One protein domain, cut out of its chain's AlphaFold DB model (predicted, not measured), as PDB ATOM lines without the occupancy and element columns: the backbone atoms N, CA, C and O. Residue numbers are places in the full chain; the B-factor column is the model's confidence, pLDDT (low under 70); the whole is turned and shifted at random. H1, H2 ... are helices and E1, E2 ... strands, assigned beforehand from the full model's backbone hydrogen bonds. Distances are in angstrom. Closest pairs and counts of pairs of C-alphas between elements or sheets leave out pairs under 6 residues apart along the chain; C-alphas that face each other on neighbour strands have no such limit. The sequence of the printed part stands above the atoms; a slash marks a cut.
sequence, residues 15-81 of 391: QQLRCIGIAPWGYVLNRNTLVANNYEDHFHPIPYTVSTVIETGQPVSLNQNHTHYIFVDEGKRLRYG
ATOM      1  N   GLN A  15     -24.701   1.778 -31.229       58.75
ATOM      2  CA  GLN A  15     -24.082   1.866 -29.896       58.75
ATOM      3  C   GLN A  15     -23.273   0.601 -29.502       58.75
ATOM      4  O   GLN A  15     -23.019   0.342 -28.331       58.75
ATOM      5  N   GLN A  16     -22.888  -0.224 -30.472       73.69
ATOM      6  CA  GLN A  16     -22.150  -1.456 -30.315       73.69
ATOM      7  C   GLN A  16     -20.648  -1.163 -30.305       73.69
ATOM      8  O   GLN A  16     -20.083  -0.658 -31.280       73.69
ATOM      9  N   LEU A  17     -20.000  -1.515 -29.196       84.94
ATOM     10  CA  LEU A  17     -18.551  -1.437 -29.035       84.94
ATOM     11  C   LEU A  17     -17.849  -2.257 -30.127       84.94
ATOM     12  O   LEU A  17     -18.194  -3.411 -30.390       84.94
ATOM     13  N   ARG A  18     -16.851  -1.655 -30.779       90.88
ATOM     14  CA  ARG A  18     -16.020  -2.333 -31.778       90.88
ATOM     15  C   ARG A  18     -14.744  -2.835 -31.105       90.88
ATOM     16  O   ARG A  18     -13.888  -2.040 -30.733       90.88
ATOM     17  N   CYS A  19     -14.619  -4.151 -30.961       93.62
ATOM     18  CA  CYS A  19     -13.459  -4.806 -30.362       93.62
ATOM     19  C   CYS A  19     -12.671  -5.547 -31.447       93.62
ATOM     20  O   CYS A  19     -13.160  -6.532 -32.002       93.62
ATOM     21  N   ILE A  20     -11.460  -5.074 -31.745       95.00
ATOM     22  CA  ILE A  20     -10.579  -5.655 -32.765       95.00
ATOM     23  C   ILE A  20      -9.494  -6.482 -32.071       95.00
ATOM     24  O   ILE A  20      -8.705  -5.944 -31.298       95.00
ATOM     25  N   GLY A  21      -9.445  -7.785 -32.350       94.44
ATOM     26  CA  GLY A  21      -8.407  -8.682 -31.846       94.44
ATOM     27  C   GLY A  21      -7.252  -8.807 -32.838       94.44
ATOM     28  O   GLY A  21      -7.462  -9.220 -33.974       94.44
ATOM     29  N   ILE A  22      -6.023  -8.494 -32.422       94.25
ATOM     30  CA  ILE A  22      -4.816  -8.710 -33.238       94.25
ATOM     31  C   ILE A  22      -4.120  -9.971 -32.732       94.25
ATOM     32  O   ILE A  22      -3.570  -9.975 -31.632       94.25
ATOM     33  N   ALA A  23      -4.140 -11.041 -33.527       92.19
ATOM     34  CA  ALA A  23      -3.631 -12.348 -33.116       92.19
ATOM     35  C   ALA A  23      -2.554 -12.878 -34.081       92.19
ATOM     36  O   ALA A  23      -2.690 -12.734 -35.299       92.19
ATOM     37  N   PRO A  24      -1.484 -13.520 -33.580       93.19
ATOM     38  CA  PRO A  24      -0.514 -14.191 -34.437       93.19
ATOM     39  C   PRO A  24      -1.126 -15.471 -35.026       93.19
ATOM     40  O   PRO A  24      -1.428 -16.415 -34.295       93.19
ATOM     41  N   TRP A  25      -1.254 -15.544 -36.353       93.00
ATOM     42  CA  TRP A  25      -1.879 -16.672 -37.063       93.00
ATOM     43  C   TRP A  25      -1.246 -18.030 -36.720       93.00
ATOM     44  O   TRP A  25      -1.915 -19.056 -36.574       93.00
ATOM     45  N   GLY A  26       0.072 -18.031 -36.512       90.12
ATOM     46  CA  GLY A  26       0.846 -19.213 -36.139       90.12
ATOM     47  C   GLY A  26       0.479 -19.838 -34.786       90.12
ATOM     48  O   GLY A  26       0.885 -20.979 -34.546       90.12
ATOM     49  N   TYR A  27      -0.270 -19.125 -33.937       91.31
ATOM     50  CA  TYR A  27      -0.625 -19.513 -32.567       91.31
ATOM     51  C   TYR A  27      -2.143 -19.572 -32.310       91.31
ATOM     52  O   TYR A  27      -2.565 -19.722 -31.165       91.31
ATOM     53  N   VAL A  28      -2.968 -19.466 -33.358       92.31
ATOM     54  CA  VAL A  28      -4.430 -19.601 -33.258       92.31
ATOM     55  C   VAL A  28      -4.824 -21.082 -33.250       92.31
ATOM     56  O   VAL A  28      -4.460 -21.837 -34.157       92.31
ATOM     57  N   LEU A  29      -5.585 -21.496 -32.235       92.19
ATOM     58  CA  LEU A  29      -6.157 -22.841 -32.141       92.19
ATOM     59  C   LEU A  29      -7.216 -23.053 -33.231       92.19
ATOM     60  O   LEU A  29      -7.957 -22.132 -33.565       92.19
ATOM     61  N   ASN A  30      -7.301 -24.266 -33.782       89.75
ATOM     62  CA  ASN A  30      -8.263 -24.642 -34.826       89.75
ATOM     63  C   ASN A  30      -8.217 -23.768 -36.091       89.75
ATOM     64  O   ASN A  30      -9.161 -23.782 -36.874       89.75
ATOM     65  N   ARG A  31      -7.115 -23.052 -36.353       89.62
ATOM     66  CA  ARG A  31      -7.008 -22.132 -37.502       89.62
ATOM     67  C   ARG A  31      -7.319 -22.765 -38.860       89.62
ATOM     68  O   ARG A  31      -7.734 -22.064 -39.768       89.62
ATOM     69  N   ASN A  32      -7.115 -24.077 -39.006       88.44
ATOM     70  CA  ASN A  32      -7.363 -24.787 -40.259       88.44
ATOM     71  C   ASN A  32      -8.851 -24.749 -40.642       88.44
ATOM     72  O   ASN A  32      -9.164 -24.817 -41.820       88.44
ATOM     73  N   THR A  33      -9.751 -24.589 -39.662       88.38
ATOM     74  CA  THR A  33     -11.194 -24.400 -39.900       88.38
ATOM     75  C   THR A  33     -11.512 -23.065 -40.567       88.38
ATOM     76  O   THR A  33     -12.508 -22.960 -41.263       88.38
ATOM     77  N   LEU A  34     -10.650 -22.059 -40.385       88.38
ATOM     78  CA  LEU A  34     -10.809 -20.714 -40.937       88.38
ATOM     79  C   LEU A  34     -10.197 -20.575 -42.338       88.38
ATOM     80  O   LEU A  34     -10.326 -19.523 -42.961       88.38
ATOM     81  N   VAL A  35      -9.495 -21.602 -42.826       87.62
ATOM     82  CA  VAL A  35      -8.921 -21.609 -44.172       87.62
ATOM     83  C   VAL A  35      -9.979 -22.135 -45.134       87.62
ATOM     84  O   VAL A  35     -10.260 -23.330 -45.165       87.62
ATOM     85  N   ALA A  36     -10.560 -21.229 -45.913       81.00
ATOM     86  CA  ALA A  36     -11.389 -21.585 -47.054       81.00
ATOM     87  C   ALA A  36     -10.506 -22.187 -48.158       81.00
ATOM     88  O   ALA A  36      -9.502 -21.586 -48.545       81.00
ATOM     89  N   ASN A  37     -10.877 -23.369 -48.652       74.31
ATOM     90  CA  ASN A  37     -10.171 -24.017 -49.761       74.31
ATOM     91  C   ASN A  37     -10.792 -23.652 -51.117       74.31
ATOM     92  O   ASN A  37     -10.092 -23.690 -52.127       74.31
ATOM     93  N   ASN A  38     -12.076 -23.273 -51.137       76.19
ATOM     94  CA  ASN A  38     -12.809 -22.903 -52.343       76.19
ATOM     95  C   ASN A  38     -13.291 -21.448 -52.287       76.19
ATOM     96  O   ASN A  38     -13.584 -20.912 -51.222       76.19
ATOM     97  N   TYR A  39     -13.433 -20.820 -53.458       66.12
ATOM     98  CA  TYR A  39     -13.887 -19.428 -53.567       66.12
ATOM     99  C   TYR A  39     -15.337 -19.226 -53.084       66.12
ATOM    100  O   TYR A  39     -15.672 -18.161 -52.570       66.12
ATOM    101  N   GLU A  40     -16.192 -20.250 -53.196       66.62
ATOM    102  CA  GLU A  40     -17.587 -20.198 -52.725       66.62
ATOM    103  C   GLU A  40     -17.707 -20.191 -51.190       66.62
ATOM    104  O   GLU A  40     -18.660 -19.630 -50.649       66.62
ATOM    105  N   ASP A  41     -16.699 -20.703 -50.472       63.47
ATOM    106  CA  ASP A  41     -16.669 -20.706 -49.002       63.47
ATOM    107  C   ASP A  41     -16.517 -19.284 -48.422       63.47
ATOM    108  O   ASP A  41     -16.766 -19.064 -47.238       63.47
ATOM    109  N   HIS A  42     -16.136 -18.293 -49.240       67.75
ATOM    110  CA  HIS A  42     -16.007 -16.897 -48.811       67.75
ATOM    111  C   HIS A  42     -17.348 -16.183 -48.603       67.75
ATOM    112  O   HIS A  42     -17.384 -15.142 -47.947       67.75
ATOM    113  N   PHE A  43     -18.443 -16.724 -49.147       69.94
ATOM    114  CA  PHE A  43     -19.777 -16.125 -49.043       69.94
ATOM    115  C   PHE A  43     -20.620 -16.725 -47.910       69.94
ATOM    116  O   PHE A  43     -21.704 -16.214 -47.614       69.94
ATOM    117  N   HIS A  44     -20.123 -17.773 -47.246       77.50
ATOM    118  CA  HIS A  44     -20.832 -18.468 -46.176       77.50
ATOM    119  C   HIS A  44     -20.142 -18.299 -44.814       77.50
ATOM    120  O   HIS A  44     -18.913 -18.263 -44.736       77.50
ATOM    121  N   PRO A  45     -20.908 -18.202 -43.710       85.19
ATOM    122  CA  PRO A  45     -20.330 -18.143 -42.374       85.19
ATOM    123  C   PRO A  45     -19.516 -19.403 -42.062       85.19
ATOM    124  O   PRO A  45     -20.033 -20.517 -42.136       85.19
ATOM    125  N   ILE A  46     -18.260 -19.219 -41.656       87.19
ATOM    126  CA  ILE A  46     -17.382 -20.317 -41.247       87.19
ATOM    127  C   ILE A  46     -17.597 -20.599 -39.751       87.19
ATOM    128  O   ILE A  46     -17.368 -19.708 -38.926       87.19
ATOM    129  N   PRO A  47     -18.017 -21.817 -39.358       87.69
ATOM    130  CA  PRO A  47     -18.168 -22.164 -37.952       87.69
ATOM    131  C   PRO A  47     -16.795 -22.317 -37.279       87.69
ATOM    132  O   PRO A  47     -15.927 -23.041 -37.761       87.69
ATOM    133  N   TYR A  48     -16.615 -21.675 -36.122       90.50
ATOM    134  CA  TYR A  48     -15.410 -21.787 -35.298       90.50
ATOM    135  C   TYR A  48     -15.775 -22.206 -33.872       90.50
ATOM    136  O   TYR A  48     -16.560 -21.538 -33.198       90.50
ATOM    137  N   THR A  49     -15.195 -23.306 -33.390       90.06
ATOM    138  CA  THR A  49     -15.415 -23.787 -32.020       90.06
ATOM    139  C   THR A  49     -14.413 -23.154 -31.064       90.06
ATOM    140  O   THR A  49     -13.205 -23.368 -31.182       90.06
ATOM    141  N   VAL A  50     -14.933 -22.408 -30.090       90.62
ATOM    142  CA  VAL A  50     -14.144 -21.755 -29.042       90.62
ATOM    143  C   VAL A  50     -13.827 -22.748 -27.922       90.62
ATOM    144  O   VAL A  50     -14.704 -23.478 -27.467       90.62
ATOM    145  N   SER A  51     -12.577 -22.751 -27.458       89.69
ATOM    146  CA  SER A  51     -12.132 -23.511 -26.285       89.69
ATOM    147  C   SER A  51     -11.643 -22.573 -25.185       89.69
ATOM    148  O   SER A  51     -10.960 -21.587 -25.459       89.69
ATOM    149  N   THR A  52     -11.964 -22.888 -23.932       86.25
ATOM    150  CA  THR A  52     -11.491 -22.156 -22.743       86.25
ATOM    151  C   THR A  52     -10.216 -22.751 -22.143       86.25
ATOM    152  O   THR A  52      -9.642 -22.170 -21.222       86.25
ATOM    153  N   VAL A  53      -9.756 -23.897 -22.650       85.31
ATOM    154  CA  VAL A  53      -8.569 -24.586 -22.137       85.31
ATOM    155  C   VAL A  53      -7.311 -23.882 -22.646       85.31
ATOM    156  O   VAL A  53      -7.110 -23.751 -23.853       85.31
ATOM    157  N   ILE A  54      -6.465 -23.427 -21.718       83.25
ATOM    158  CA  ILE A  54      -5.184 -22.780 -22.018       83.25
ATOM    159  C   ILE A  54      -4.064 -23.671 -21.491       83.25
ATOM    160  O   ILE A  54      -3.855 -23.775 -20.284       83.25
ATOM    161  N   GLU A  55      -3.318 -24.283 -22.408       83.50
ATOM    162  CA  GLU A  55      -2.138 -25.082 -22.087       83.50
ATOM    163  C   GLU A  55      -0.854 -24.317 -22.419       83.50
ATOM    164  O   GLU A  55      -0.733 -23.637 -23.443       83.50
ATOM    165  N   THR A  56       0.146 -24.430 -21.545       80.00
ATOM    166  CA  THR A  56       1.431 -23.753 -21.733       80.00
ATOM    167  C   THR A  56       2.141 -24.273 -22.979       80.00
ATOM    168  O   THR A  56       2.456 -25.457 -23.067       80.00
ATOM    169  N   GLY A  57       2.444 -23.377 -23.920       80.94
ATOM    170  CA  GLY A  57       3.145 -23.714 -25.165       80.94
ATOM    171  C   GLY A  57       2.245 -24.222 -26.295       80.94
ATOM    172  O   GLY A  57       2.764 -24.517 -27.371       80.94
ATOM    173  N   GLN A  58       0.927 -24.285 -26.085       87.06
ATOM    174  CA  GLN A  58      -0.043 -24.661 -27.115       87.06
ATOM    175  C   GLN A  58      -0.774 -23.441 -27.697       87.06
ATOM    176  O   GLN A  58      -0.897 -22.417 -27.012       87.06
ATOM    177  N   PRO A  59      -1.265 -23.528 -28.952       88.38
ATOM    178  CA  PRO A  59      -2.119 -22.509 -29.554       88.38
ATOM    179  C   PRO A  59      -3.334 -22.185 -28.688       88.38
ATOM    180  O   PRO A  59      -3.905 -23.066 -28.050       88.38
ATOM    181  N   VAL A  60      -3.767 -20.927 -28.724       90.75
ATOM    182  CA  VAL A  60      -4.890 -20.436 -27.912       90.75
ATOM    183  C   VAL A  60      -6.096 -20.165 -28.805       90.75
ATOM    184  O   VAL A  60      -5.957 -19.731 -29.953       90.75
ATOM    185  N   SER A  61      -7.286 -20.461 -28.285       93.81
ATOM    186  CA  SER A  61      -8.554 -20.182 -28.959       93.81
ATOM    187  C   SER A  61      -8.791 -18.685 -29.142       93.81
ATOM    188  O   SER A  61      -8.394 -17.867 -28.311       93.81
ATOM    189  N   LEU A  62      -9.504 -18.328 -30.210       93.31
ATOM    190  CA  LEU A  62     -10.060 -16.985 -30.363       93.31
ATOM    191  C   LEU A  62     -11.126 -16.712 -29.296       93.31
ATOM    192  O   LEU A  62     -11.706 -17.634 -28.720       93.31
ATOM    193  N   ASN A  63     -11.383 -15.430 -29.050       91.81
ATOM    194  CA  ASN A  63     -12.343 -14.944 -28.070       91.81
ATOM    195  C   ASN A  63     -13.624 -14.471 -28.776       91.81
ATOM    196  O   ASN A  63     -13.609 -13.524 -29.557       91.81
ATOM    197  N   GLN A  64     -14.746 -15.094 -28.429       91.00
ATOM    198  CA  GLN A  64     -16.063 -14.827 -29.016       91.00
ATOM    199  C   GLN A  64     -16.568 -13.379 -28.874       91.00
ATOM    200  O   GLN A  64     -17.446 -12.972 -29.623       91.00
ATOM    201  N   ASN A  65     -16.033 -12.595 -27.931       91.38
ATOM    202  CA  ASN A  65     -16.513 -11.238 -27.651       91.38
ATOM    203  C   ASN A  65     -15.900 -10.163 -28.571       91.38
ATOM    204  O   ASN A  65     -16.267  -8.992 -28.469       91.38
ATOM    205  N   HIS A  66     -14.952 -10.517 -29.445       92.75
ATOM    206  CA  HIS A  66     -14.418  -9.573 -30.428       92.75
ATOM    207  C   HIS A  66     -15.362  -9.444 -31.620       92.75
ATOM    208  O   HIS A  66     -15.953 -10.420 -32.068       92.75
ATOM    209  N   THR A  67     -15.461  -8.237 -32.173       93.62
ATOM    210  CA  THR A  67     -16.259  -7.996 -33.380       93.62
ATOM    211  C   THR A  67     -15.454  -8.218 -34.654       93.62
ATOM    212  O   THR A  67     -16.028  -8.567 -35.677       93.62
ATOM    213  N   HIS A  68     -14.134  -8.012 -34.600       94.81
ATOM    214  CA  HIS A  68     -13.237  -8.171 -35.743       94.81
ATOM    215  C   HIS A  68     -11.919  -8.808 -35.307       94.81
ATOM    216  O   HIS A  68     -11.484  -8.647 -34.165       94.81
ATOM    217  N   TYR A  69     -11.250  -9.467 -36.250       94.31
ATOM    218  CA  TYR A  69      -9.924 -10.042 -36.060       94.31
ATOM    219  C   TYR A  69      -8.966  -9.613 -37.169       94.31
ATOM    220  O   TYR A  69      -9.338  -9.563 -38.338       94.31
ATOM    221  N   ILE A  70      -7.718  -9.346 -36.790       95.62
ATOM    222  CA  ILE A  70      -6.587  -9.180 -37.702       95.62
ATOM    223  C   ILE A  70      -5.576 -10.276 -37.375       95.62
ATOM    224  O   ILE A  70      -5.006 -10.308 -36.281       95.62
ATOM    225  N   PHE A  71      -5.346 -11.171 -38.334       94.06
ATOM    226  CA  PHE A  71      -4.363 -12.239 -38.201       94.06
ATOM    227  C   PHE A  71      -3.027 -11.823 -38.804       94.06
ATOM    228  O   PHE A  71      -2.939 -11.486 -39.981       94.06
ATOM    229  N   VAL A  72      -1.974 -11.866 -37.990       94.00
ATOM    230  CA  VAL A  72      -0.606 -11.557 -38.419       94.00
ATOM    231  C   VAL A  72       0.130 -12.871 -38.662       94.00
ATOM    232  O   VAL A  72       0.397 -13.610 -37.710       94.00
ATOM    233  N   ASP A  73       0.441 -13.182 -39.921       92.12
ATOM    234  CA  ASP A  73       1.245 -14.355 -40.277       92.12
ATOM    235  C   ASP A  73       2.710 -13.962 -40.512       92.12
ATOM    236  O   ASP A  73       3.025 -13.132 -41.359       92.12
ATOM    237  N   GLU A  74       3.612 -14.579 -39.748       89.19
ATOM    238  CA  GLU A  74       5.068 -14.459 -39.907       89.19
ATOM    239  C   GLU A  74       5.693 -15.719 -40.539       89.19
ATOM    240  O   GLU A  74       6.910 -15.902 -40.507       89.19
ATOM    241  N   GLY A  75       4.864 -16.647 -41.035       88.56
ATOM    242  CA  GLY A  75       5.280 -17.930 -41.610       88.56
ATOM    243  C   GLY A  75       5.715 -18.978 -40.578       88.56
ATOM    244  O   GLY A  75       5.940 -20.136 -40.923       88.56
ATOM    245  N   LYS A  76       5.807 -18.612 -39.293       87.31
ATOM    246  CA  LYS A  76       6.183 -19.512 -38.191       87.31
ATOM    247  C   LYS A  76       4.956 -20.048 -37.462       87.31
ATOM    248  O   LYS A  76       3.857 -19.500 -37.557       87.31
ATOM    249  N   ARG A  77       5.139 -21.155 -36.741       88.44
ATOM    250  CA  ARG A  77       4.089 -21.894 -36.024       88.44
ATOM    251  C   ARG A  77       4.496 -22.097 -34.567       88.44
ATOM    252  O   ARG A  77       5.688 -22.133 -34.280       88.44
ATOM    253  N   LEU A  78       3.513 -22.198 -33.667       84.38
ATOM    254  CA  LEU A  78       3.723 -22.444 -32.227       84.38
ATOM    255  C   LEU A  78       4.628 -21.406 -31.538       84.38
ATOM    256  O   LEU A  78       5.294 -21.687 -30.545       84.38
ATOM    257  N   ARG A  79       4.634 -20.174 -32.056       80.06
ATOM    258  CA  ARG A  79       5.443 -19.075 -31.534       80.06
ATOM    259  C   ARG A  79       4.570 -17.902 -31.111       80.06
ATOM    260  O   ARG A  79       4.166 -17.094 -31.938       80.06
ATOM    261  N   TYR A  80       4.320 -17.806 -29.808       76.94
ATOM    262  CA  TYR A  80       3.693 -16.628 -29.202       76.94
ATOM    263  C   TYR A  80       4.742 -15.574 -28.817       76.94
ATOM    264  O   TYR A  80       4.655 -14.410 -29.195       76.94
ATOM    265  N   GLY A  81       5.797 -15.986 -28.105       72.12
ATOM    266  CA  GLY A  81       6.852 -15.078 -27.653       72.12
ATOM    267  C   GLY A  81       7.708 -14.534 -28.802       72.12
ATOM    268  O   GLY A  81       8.405 -15.292 -29.479       72.12
TER     269      GLY A  81
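AT A GLANCE: This is residues 15 to 81 of the 391 residues of the protein "LSDAT_euk domain-containing protein" of Schistosoma mattheei (UniProt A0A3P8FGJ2). What is the shape? There is little regular structure: a ribbon of two parallel strands, E1 and E2, joined by a wide loop from which residues 37 to 43, with H2, stick out. What makes it? The 67 printed residues hold E1, H1, H2 and E2 in order, mixed in class, with 19 residues in named elements. It is only just compact, close to loose: radius of gyration of the C-alphas 13.0 A, spans 35 by 34 by 22 A.

HOW THE PARTS SIT: How do the strands pair? E1, residues 20 to 24, and E2, residues 68 to 72, are parallel at 24 degrees, with N 21 and O 68 within hydrogen-bond range at 2.9 A. What lies between? H1, residues 31 to 34, and H2, residues 39 to 43, are apart; they complete a strand-helix-strand unit, helices between parallel neighbour strands, with a right-handed crossover. H2 has 0 of 1 O i to N i+4 pairs within range but 2 of 2 O i to N i+3; H1 is too short for the former.

IN THESE COORDINATES: Where does E1 begin? C-alpha 20 is at (-10.579, -5.655, -32.765). Where does E2 end? C-alpha 72 is at (-0.606, -11.557, -38.419); each strand spans 13.3 A.

THE WHOLE: Which link is long? H2 to E2, 24 residues. Any cut or low confidence? The printed part has no cut; residues 15 and 39 to 43 have pLDDT under 70.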